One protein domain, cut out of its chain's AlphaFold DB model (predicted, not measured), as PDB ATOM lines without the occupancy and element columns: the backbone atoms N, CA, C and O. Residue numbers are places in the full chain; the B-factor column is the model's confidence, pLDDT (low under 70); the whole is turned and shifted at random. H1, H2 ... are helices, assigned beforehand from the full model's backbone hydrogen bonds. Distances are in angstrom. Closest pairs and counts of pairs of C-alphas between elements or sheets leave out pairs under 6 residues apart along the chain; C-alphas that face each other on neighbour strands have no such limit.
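AT A GLANCE: This is residues 2 to 68 of the 152 residues of an uncharacterized protein of uncultured Clostridium sp (UniProt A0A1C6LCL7). One long helix, H1, runs along the longest axis; the long link after it folds back beside it, and the short helix H3 packs on the middle of H1 with the four-residue H2 next to H3. The printed part has 67 residues with three named helices, in the order H1, H2, H3, and no named strand. The class is all helix, though under half of the residues, 31, are in named elements. It is compact, with a radius of gyration of the C-alphas of 12.2 A, yet elongated, spanning 40 by 21 by 20 A.

IN THESE COORDINATES: H1, residues 8 to 27, measures 29.7 A from C-alpha 8 at (37.311, -43.211, 15.956). H2 is residues 39 to 42, 5.1 A. H3, residues 51 to 57, measures 10.1 A and ends at (17.481, -43.383, 25.456).

HOW THE PARTS SIT: H1 touches H3 with residues 14 to 18 alone, the closest C-alphas, Ile 18 and Leu 51, 5.7 A apart. They run the same way at a steep tilt of 68 degrees, only just short of about perpendicular. H2 touches H3, closest at C-alphas Thr 42 and Ala 52, 4.9 A. H1 and H2 are close but not clearly touching, closest at C-alphas Glu 14 and His 41, 7.6 A. Every O i to N i+4 pair is within hydrogen-bond range in H3, and 15 of 16 in H1; H2 is too short for such a pair.

THE WHOLE: The C-alphas farthest apart, Leu 2 and Pro 29, are 41.6 A apart. The printed part has no cut; the link H1 to H2 is long. pLDDT is under 70 at residues 2 to 11 and 46 to 48.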
ATOM      1  N   LEU A   2      32.115 -60.714  21.094       24.55
ATOM      2  CA  LEU A   2      32.223 -59.988  19.827       24.55
ATOM      3  C   LEU A   2      32.771 -58.589  20.143       24.55
ATOM      4  O   LEU A   2      32.065 -57.769  20.724       24.55
ATOM      5  N   ILE A   3      34.039 -58.332  19.831       27.94
ATOM      6  CA  ILE A   3      34.606 -56.984  19.930       27.94
ATOM      7  C   ILE A   3      34.187 -56.245  18.658       27.94
ATOM      8  O   ILE A   3      34.748 -56.466  17.587       27.94
ATOM      9  N   VAL A   4      33.170 -55.391  18.763       39.72
ATOM     10  CA  VAL A   4      32.814 -54.465  17.684       39.72
ATOM     11  C   VAL A   4      33.871 -53.362  17.670       39.72
ATOM     12  O   VAL A   4      33.880 -52.482  18.527       39.72
ATOM     13  N   TYR A   5      34.797 -53.426  16.713       39.31
ATOM     14  CA  TYR A   5      35.766 -52.357  16.476       39.31
ATOM     15  C   TYR A   5      35.042 -51.158  15.848       39.31
ATOM     16  O   TYR A   5      34.746 -51.134  14.649       39.31
ATOM     17  N   VAL A   6      34.718 -50.160  16.668       55.47
ATOM     18  CA  VAL A   6      34.169 -48.881  16.207       55.47
ATOM     19  C   VAL A   6      35.346 -47.959  15.906       55.47
ATOM     20  O   VAL A   6      36.108 -47.611  16.803       55.47
ATOM     21  N   SER A   7      35.532 -47.573  14.643       54.91
ATOM     22  CA  SER A   7      36.594 -46.627  14.292       54.91
ATOM     23  C   SER A   7      36.322 -45.248  14.907       54.91
ATOM     24  O   SER A   7      35.179 -44.789  14.941       54.91
ATOM     25  N   VAL A   8      37.379 -44.555  15.340       61.00
ATOM     26  CA  VAL A   8      37.311 -43.211  15.956       61.00
ATOM     27  C   VAL A   8      36.522 -42.217  15.088       61.00
ATOM     28  O   VAL A   8      35.719 -41.441  15.598       61.00
ATOM     29  N   GLY A   9      36.658 -42.298  13.759       61.81
ATOM     30  CA  GLY A   9      35.912 -41.443  12.829       61.81
ATOM     31  C   GLY A   9      34.393 -41.671  12.821       61.81
ATOM     32  O   GLY A   9      33.640 -40.732  12.569       61.81
ATOM     33  N   LYS A  10      33.913 -42.888  13.125       59.50
ATOM     34  CA  LYS A  10      32.469 -43.166  13.234       59.50
ATOM     35  C   LYS A  10      31.865 -42.512  14.476       59.50
ATOM     36  O   LYS A  10      30.752 -42.006  14.385       59.50
ATOM     37  N   LEU A  11      32.604 -42.486  15.587       68.56
ATOM     38  CA  LEU A  11      32.173 -41.829  16.825       68.56
ATOM     39  C   LEU A  11      32.078 -40.310  16.637       68.56
ATOM     40  O   LEU A  11      31.050 -39.723  16.959       68.56
ATOM     41  N   PHE A  12      33.081 -39.699  15.999       79.62
ATOM     42  CA  PHE A  12      33.090 -38.256  15.737       79.62
ATOM     43  C   PHE A  12      31.911 -37.793  14.864       79.62
ATOM     44  O   PHE A  12      31.269 -36.783  15.147       79.62
ATOM     45  N   ARG A  13      31.582 -38.549  13.806       84.75
ATOM     46  CA  ARG A  13      30.434 -38.231  12.941       84.75
ATOM     47  C   ARG A  13      29.113 -38.249  13.713       84.75
ATOM     48  O   ARG A  13      28.259 -37.401  13.469       84.75
ATOM     49  N   GLU A  14      28.943 -39.204  14.617       87.88
ATOM     50  CA  GLU A  14      27.707 -39.347  15.385       87.88
ATOM     51  C   GLU A  14      27.535 -38.234  16.415       87.88
ATOM     52  O   GLU A  14      26.457 -37.653  16.528       87.88
ATOM     53  N   GLU A  15      28.623 -37.866  17.095       89.38
ATOM     54  CA  GLU A  15      28.651 -36.725  18.009       89.38
ATOM     55  C   GLU A  15      28.261 -35.422  17.305       89.38
ATOM     56  O   GLU A  15      27.477 -34.644  17.846       89.38
ATOM     57  N   LEU A  16      28.746 -35.195  16.078       91.12
ATOM     58  CA  LEU A  16      28.355 -34.028  15.282       91.12
ATOM     59  C   LEU A  16      26.858 -34.022  14.957       91.12
ATOM     60  O   LEU A  16      26.210 -32.987  15.107       91.12
ATOM     61  N   LEU A  17      26.291 -35.159  14.539       92.25
ATOM     62  CA  LEU A  17      24.854 -35.265  14.260       92.25
ATOM     63  C   LEU A  17      24.017 -34.980  15.514       92.25
ATOM     64  O   LEU A  17      23.054 -34.216  15.451       92.25
ATOM     65  N   ILE A  18      24.415 -35.547  16.654       92.62
ATOM     66  CA  ILE A  18      23.749 -35.348  17.945       92.62
ATOM     67  C   ILE A  18      23.825 -33.880  18.377       92.62
ATOM     68  O   ILE A  18      22.807 -33.294  18.746       92.62
ATOM     69  N   ASN A  19      25.006 -33.265  18.313       94.19
ATOM     70  CA  ASN A  19      25.189 -31.872  18.714       94.19
ATOM     71  C   ASN A  19      24.410 -30.917  17.807       94.19
ATOM     72  O   ASN A  19      23.709 -30.046  18.316       94.19
ATOM     73  N   ASN A  20      24.437 -31.137  16.489       93.56
ATOM     74  CA  ASN A  20      23.643 -30.353  15.546       93.56
ATOM     75  C   ASN A  20      22.145 -30.468  15.844       93.56
ATOM     76  O   ASN A  20      21.452 -29.452  15.863       93.56
ATOM     77  N   PHE A  21      21.645 -31.679  16.124       93.12
ATOM     78  CA  PHE A  21      20.250 -31.859  16.520       93.12
ATOM     79  C   PHE A  21      19.933 -31.081  17.797       93.12
ATOM     80  O   PHE A  21      18.949 -30.357  17.816       93.12
ATOM     81  N   LYS A  22      20.760 -31.186  18.846       92.69
ATOM     82  CA  LYS A  22      20.537 -30.476  20.117       92.69
ATOM     83  C   LYS A  22      20.480 -28.963  19.918       92.69
ATOM     84  O   LYS A  22      19.521 -28.340  20.361       92.69
ATOM     85  N   THR A  23      21.458 -28.402  19.206       93.56
ATOM     86  CA  THR A  23      21.495 -26.968  18.901       93.56
ATOM     87  C   THR A  23      20.251 -26.547  18.131       93.56
ATOM     88  O   THR A  23      19.577 -25.617  18.543       93.56
ATOM     89  N   LEU A  24      19.883 -27.246  17.053       92.12
ATOM     90  CA  LEU A  24      18.676 -26.905  16.294       92.12
ATOM     91  C   LEU A  24      17.410 -27.048  17.138       92.12
ATOM     92  O   LEU A  24      16.551 -26.171  17.116       92.12
ATOM     93  N   TYR A  25      17.311 -28.130  17.906       91.88
ATOM     94  CA  TYR A  25      16.160 -28.403  18.745       91.88
ATOM     95  C   TYR A  25      15.942 -27.268  19.737       91.88
ATOM     96  O   TYR A  25      14.799 -26.871  19.902       91.88
ATOM     97  N   GLU A  26      16.990 -26.705  20.357       90.56
ATOM     98  CA  GLU A  26      16.905 -25.559  21.281       90.56
ATOM     99  C   GLU A  26      16.178 -24.345  20.688       90.56
ATOM    100  O   GLU A  26      15.333 -23.777  21.380       90.56
ATOM    101  N   TYR A  27      16.436 -24.006  19.421       94.00
ATOM    102  CA  TYR A  27      15.873 -22.817  18.765       94.00
ATOM    103  C   TYR A  27      14.563 -23.069  18.011       94.00
ATOM    104  O   TYR A  27      13.805 -22.128  17.773       94.00
ATOM    105  N   LEU A  28      14.296 -24.307  17.597       91.75
ATOM    106  CA  LEU A  28      13.136 -24.642  16.775       91.75
ATOM    107  C   LEU A  28      11.888 -24.987  17.623       91.75
ATOM    108  O   LEU A  28      12.007 -25.408  18.781       91.75
ATOM    109  N   PRO A  29      10.665 -24.842  17.064       92.25
ATOM    110  CA  PRO A  29       9.421 -25.202  17.749       92.25
ATOM    111  C   PRO A  29       9.418 -26.657  18.226       92.25
ATOM    112  O   PRO A  29       9.806 -27.553  17.483       92.25
ATOM    113  N   LYS A  30       8.967 -26.945  19.450       89.38
ATOM    114  CA  LYS A  30       9.023 -28.299  20.044       89.38
ATOM    115  C   LYS A  30       7.926 -29.234  19.503       89.38
ATOM    116  O   LYS A  30       7.120 -29.768  20.258       89.38
ATOM    117  N   GLU A  31       7.901 -29.409  18.189       87.88
ATOM    118  CA  GLU A  31       6.908 -30.181  17.443       87.88
ATOM    119  C   GLU A  31       7.494 -31.505  16.915       87.88
ATOM    120  O   GLU A  31       8.424 -32.075  17.494       87.88
ATOM    121  N   LYS A  32       6.914 -32.032  15.830       90.75
ATOM    122  CA  LYS A  32       7.357 -33.258  15.165       90.75
ATOM    123  C   LYS A  32       8.436 -32.936  14.138       90.75
ATOM    124  O   LYS A  32       8.232 -32.107  13.258       90.75
ATOM    125  N   TYR A  33       9.541 -33.665  14.218       90.88
ATOM    126  CA  TYR A  33      10.658 -33.565  13.286       90.88
ATOM    127  C   TYR A  33      10.771 -34.845  12.470       90.88
ATOM    128  O   TYR A  33      10.590 -35.942  12.998       90.88
ATOM    129  N   PHE A  34      11.108 -34.693  11.193       91.88
ATOM    130  CA  PHE A  34      11.304 -35.800  10.264       91.88
ATOM    131  C   PHE A  34      12.665 -35.653   9.596       91.88
ATOM    132  O   PHE A  34      13.099 -34.545   9.285       91.88
ATOM    133  N   GLY A  35      13.338 -36.775   9.376       89.81
ATOM    134  CA  GLY A  35      14.634 -36.808   8.719       89.81
ATOM    135  C   GLY A  35      14.906 -38.180   8.130       89.81
ATOM    136  O   GLY A  35      14.306 -39.175   8.539       89.81
ATOM    137  N   GLN A  36      15.819 -38.220   7.167       89.12
ATOM    138  CA  GLN A  36      16.285 -39.446   6.541       89.12
ATOM    139  C   GLN A  36      17.801 -39.526   6.695       89.12
ATOM    140  O   GLN A  36      18.526 -38.618   6.295       89.12
ATOM    141  N   PHE A  37      18.270 -40.635   7.258       90.56
ATOM    142  CA  PHE A  37      19.685 -40.943   7.426       90.56
ATOM    143  C   PHE A  37      19.935 -42.398   7.021       90.56
ATOM    144  O   PHE A  37      19.001 -43.197   6.941       90.56
ATOM    145  N   GLY A  38      21.194 -42.761   6.767       85.50
ATOM    146  CA  GLY A  38      21.551 -44.169   6.573       85.50
ATOM    147  C   GLY A  38      21.256 -44.994   7.834       85.50
ATOM    148  O   GLY A  38      21.431 -44.488   8.941       85.50
ATOM    149  N   GLY A  39      20.872 -46.268   7.676       84.06
ATOM    150  CA  GLY A  39      20.367 -47.125   8.767       84.06
ATOM    151  C   GLY A  39      21.262 -47.226  10.014       84.06
ATOM    152  O   GLY A  39      20.791 -47.390  11.137       84.06
ATOM    153  N   ALA A  40      22.575 -47.036   9.860       84.94
ATOM    154  CA  ALA A  40      23.510 -46.994  10.987       84.94
ATOM    155  C   ALA A  40      23.232 -45.853  11.993       84.94
ATOM    156  O   ALA A  40      23.637 -45.961  13.148       84.94
ATOM    157  N   HIS A  41      22.546 -44.789  11.568       90.94
ATOM    158  CA  HIS A  41      22.203 -43.616  12.380       90.94
ATOM    159  C   HIS A  41      20.805 -43.699  13.001       90.94
ATOM    160  O   HIS A  41      20.500 -42.966  13.942       90.94
ATOM    161  N   THR A  42      19.942 -44.559  12.455       92.81
ATOM    162  CA  THR A  42      18.525 -44.630  12.825       92.81
ATOM    163  C   THR A  42      18.193 -45.816  13.728       92.81
ATOM    164  O   THR A  42      17.105 -45.841  14.288       92.81
ATOM    165  N   ASN A  43      19.098 -46.773  13.949       90.12
ATOM    166  CA  ASN A  43      18.850 -47.868  14.895       90.12
ATOM    167  C   ASN A  43      18.623 -47.371  16.339       90.12
ATOM    168  O   ASN A  43      19.263 -46.427  16.791       90.12
ATOM    169  N   LEU A  44      17.724 -48.023  17.075       90.94
ATOM    170  CA  LEU A  44      17.409 -47.673  18.468       90.94
ATOM    171  C   LEU A  44      18.246 -48.423  19.513       90.94
ATOM    172  O   LEU A  44      18.380 -47.935  20.640       90.94
ATOM    173  N   LYS A  45      18.818 -49.583  19.158       81.94
ATOM    174  CA  LYS A  45      19.658 -50.405  20.043       81.94
ATOM    175  C   LYS A  45      21.150 -50.072  19.884       81.94
ATOM    176  O   LYS A  45      21.616 -49.877  18.762       81.94
ATOM    177  N   PRO A  46      21.945 -50.059  20.976       59.72
ATOM    178  CA  PRO A  46      23.328 -49.621  20.927       59.72
ATOM    179  C   PRO A  46      24.244 -50.774  20.515       59.72
ATOM    180  O   PRO A  46      24.745 -51.523  21.348       59.72
ATOM    181  N   VAL A  47      24.513 -50.898  19.217       55.41
ATOM    182  CA  VAL A  47      25.792 -51.488  18.767       55.41
ATOM    183  C   VAL A  47      26.857 -50.383  18.659       55.41
ATOM    184  O   VAL A  47      28.046 -50.617  18.856       55.41
ATOM    185  N   THR A  48      26.403 -49.144  18.450       60.22
ATOM    186  CA  THR A  48      27.135 -47.871  18.489       60.22
ATOM    187  C   THR A  48      26.144 -46.794  18.951       60.22
ATOM    188  O   THR A  48      24.963 -46.951  18.655       60.22
ATOM    189  N   LYS A  49      26.556 -45.732  19.663       72.75
ATOM    190  CA  LYS A  49      25.660 -44.623  20.076       72.75
ATOM    191  C   LYS A  49      25.128 -43.837  18.866       72.75
ATOM    192  O   LYS A  49      25.555 -42.714  18.653       72.75
ATOM    193  N   SER A  50      24.254 -44.426  18.056       89.19
ATOM    194  CA  SER A  50      23.620 -43.753  16.925       89.19
ATOM    195  C   SER A  50      22.776 -42.567  17.404       89.19
ATOM    196  O   SER A  50      22.369 -42.500  18.567       89.19
ATOM    197  N   LEU A  51      22.479 -41.642  16.497       92.62
ATOM    198  CA  LEU A  51      21.642 -40.481  16.731       92.62
ATOM    199  C   LEU A  51      20.293 -40.921  17.295       92.62
ATOM    200  O   LEU A  51      19.877 -40.428  18.339       92.62
ATOM    201  N   ALA A  52      19.632 -41.885  16.652       94.06
ATOM    202  CA  ALA A  52      18.341 -42.372  17.118       94.06
ATOM    203  C   ALA A  52      18.434 -43.068  18.483       94.06
ATOM    204  O   ALA A  52      17.595 -42.795  19.342       94.06
ATOM    205  N   ALA A  53      19.461 -43.889  18.732       93.06
ATOM    206  CA  ALA A  53      19.664 -44.508  20.039       93.06
ATOM    207  C   ALA A  53      19.896 -43.458  21.140       93.06
ATOM    208  O   ALA A  53      19.313 -43.570  22.221       93.06
ATOM    209  N   TYR A  54      20.690 -42.414  20.877       93.31
ATOM    210  CA  TYR A  54      20.912 -41.320  21.825       93.31
ATOM    211  C   TYR A  54      19.617 -40.547  22.104       93.31
ATOM    212  O   TYR A  54      19.244 -40.351  23.261       93.31
ATOM    213  N   LEU A  55      18.891 -40.146  21.058       93.31
ATOM    214  CA  LEU A  55      17.639 -39.404  21.201       93.31
ATOM    215  C   LEU A  55      16.558 -40.221  21.921       93.31
ATOM    216  O   LEU A  55      15.791 -39.664  22.704       93.31
ATOM    217  N   GLN A  56      16.508 -41.532  21.689       93.75
ATOM    218  CA  GLN A  56      15.524 -42.414  22.306       93.75
ATOM    219  C   GLN A  56      15.818 -42.687  23.783       93.75
ATOM    220  O   GLN A  56      14.875 -42.798  24.568       93.75
ATOM    221  N   ASN A  57      17.094 -42.823  24.158       92.00
ATOM    222  CA  ASN A  57      17.481 -43.383  25.456       92.00
ATOM    223  C   ASN A  57      18.151 -42.372  26.405       92.00
ATOM    224  O   ASN A  57      17.983 -42.484  27.623       92.00
ATOM    225  N   GLU A  58      18.889 -41.395  25.871       92.19
ATOM    226  CA  GLU A  58      19.762 -40.491  26.638       92.19
ATOM    227  C   GLU A  58      19.263 -39.035  26.654       92.19
ATOM    228  O   GLU A  58      19.312 -38.395  27.703       92.19
ATOM    229  N   TYR A  59      18.764 -38.495  25.535       93.06
ATOM    230  CA  TYR A  59      18.351 -37.086  25.476       93.06
ATOM    231  C   TYR A  59      16.974 -36.864  26.109       93.06
ATOM    232  O   TYR A  59      15.950 -37.265  25.558       93.06
ATOM    233  N   GLU A  60      16.944 -36.182  27.253       93.12
ATOM    234  CA  GLU A  60      15.754 -36.005  28.100       93.12
ATOM    235  C   GLU A  60      14.505 -35.528  27.339       93.12
ATOM    236  O   GLU A  60      13.408 -36.041  27.552       93.12
ATOM    237  N   TYR A  61      14.663 -34.601  26.391       92.00
ATOM    238  CA  TYR A  61      13.532 -34.014  25.671       92.00
ATOM    239  C   TYR A  61      12.846 -34.981  24.691       92.00
ATOM    240  O   TYR A  61      11.628 -34.889  24.480       92.00
ATOM    241  N   THR A  62      13.600 -35.924  24.119       93.56
ATOM    242  CA  THR A  62      13.126 -36.881  23.100       93.56
ATOM    243  C   THR A  62      13.053 -38.320  23.604       93.56
ATOM    244  O   THR A  62      12.572 -39.189  22.874       93.56
ATOM    245  N   LYS A  63      13.483 -38.578  24.843       93.25
ATOM    246  CA  LYS A  63      13.511 -39.913  25.437       93.25
ATOM    247  C   LYS A  63      12.143 -40.586  25.343       93.25
ATOM    248  O   LYS A  63      11.132 -40.017  25.753       93.25
ATOM    249  N   GLY A  64      12.110 -41.797  24.790       93.25
ATOM    250  CA  GLY A  64      10.875 -42.562  24.599       93.25
ATOM    251  C   GLY A  64       9.960 -42.072  23.467       93.25
ATOM    252  O   GLY A  64       8.902 -42.661  23.266       93.25
ATOM    253  N   LYS A  65      10.330 -41.010  22.738       94.31
ATOM    254  CA  LYS A  65       9.484 -40.363  21.717       94.31
ATOM    255  C   LYS A  65       9.996 -40.562  20.290       94.31
ATOM    256  O   LYS A  65       9.396 -40.033  19.356       94.31
ATOM    257  N   VAL A  66      11.098 -41.289  20.102       95.00
ATOM    258  CA  VAL A  66      11.704 -41.493  18.782       95.00
ATOM    259  C   VAL A  66      11.018 -42.650  18.066       95.00
ATOM    260  O   VAL A  66      10.943 -43.767  18.579       95.00
ATOM    261  N   ILE A  67      10.554 -42.381  16.848       95.69
ATOM    262  CA  ILE A  67      10.088 -43.401  15.910       95.69
ATOM    263  C   ILE A  67      11.195 -43.622  14.887       95.69
ATOM    264  O   ILE A  67      11.615 -42.681  14.215       95.69
ATOM    265  N   SER A  68      11.638 -44.867  14.762       95.44
ATOM    266  CA  SER A  68      12.590 -45.300  13.758       95.44
ATOM    267  C   SER A  68      11.941 -46.249  12.758       95.44
ATOM    268  O   SER A  68      11.147 -47.128  13.116       95.44
TER     269      SER A  68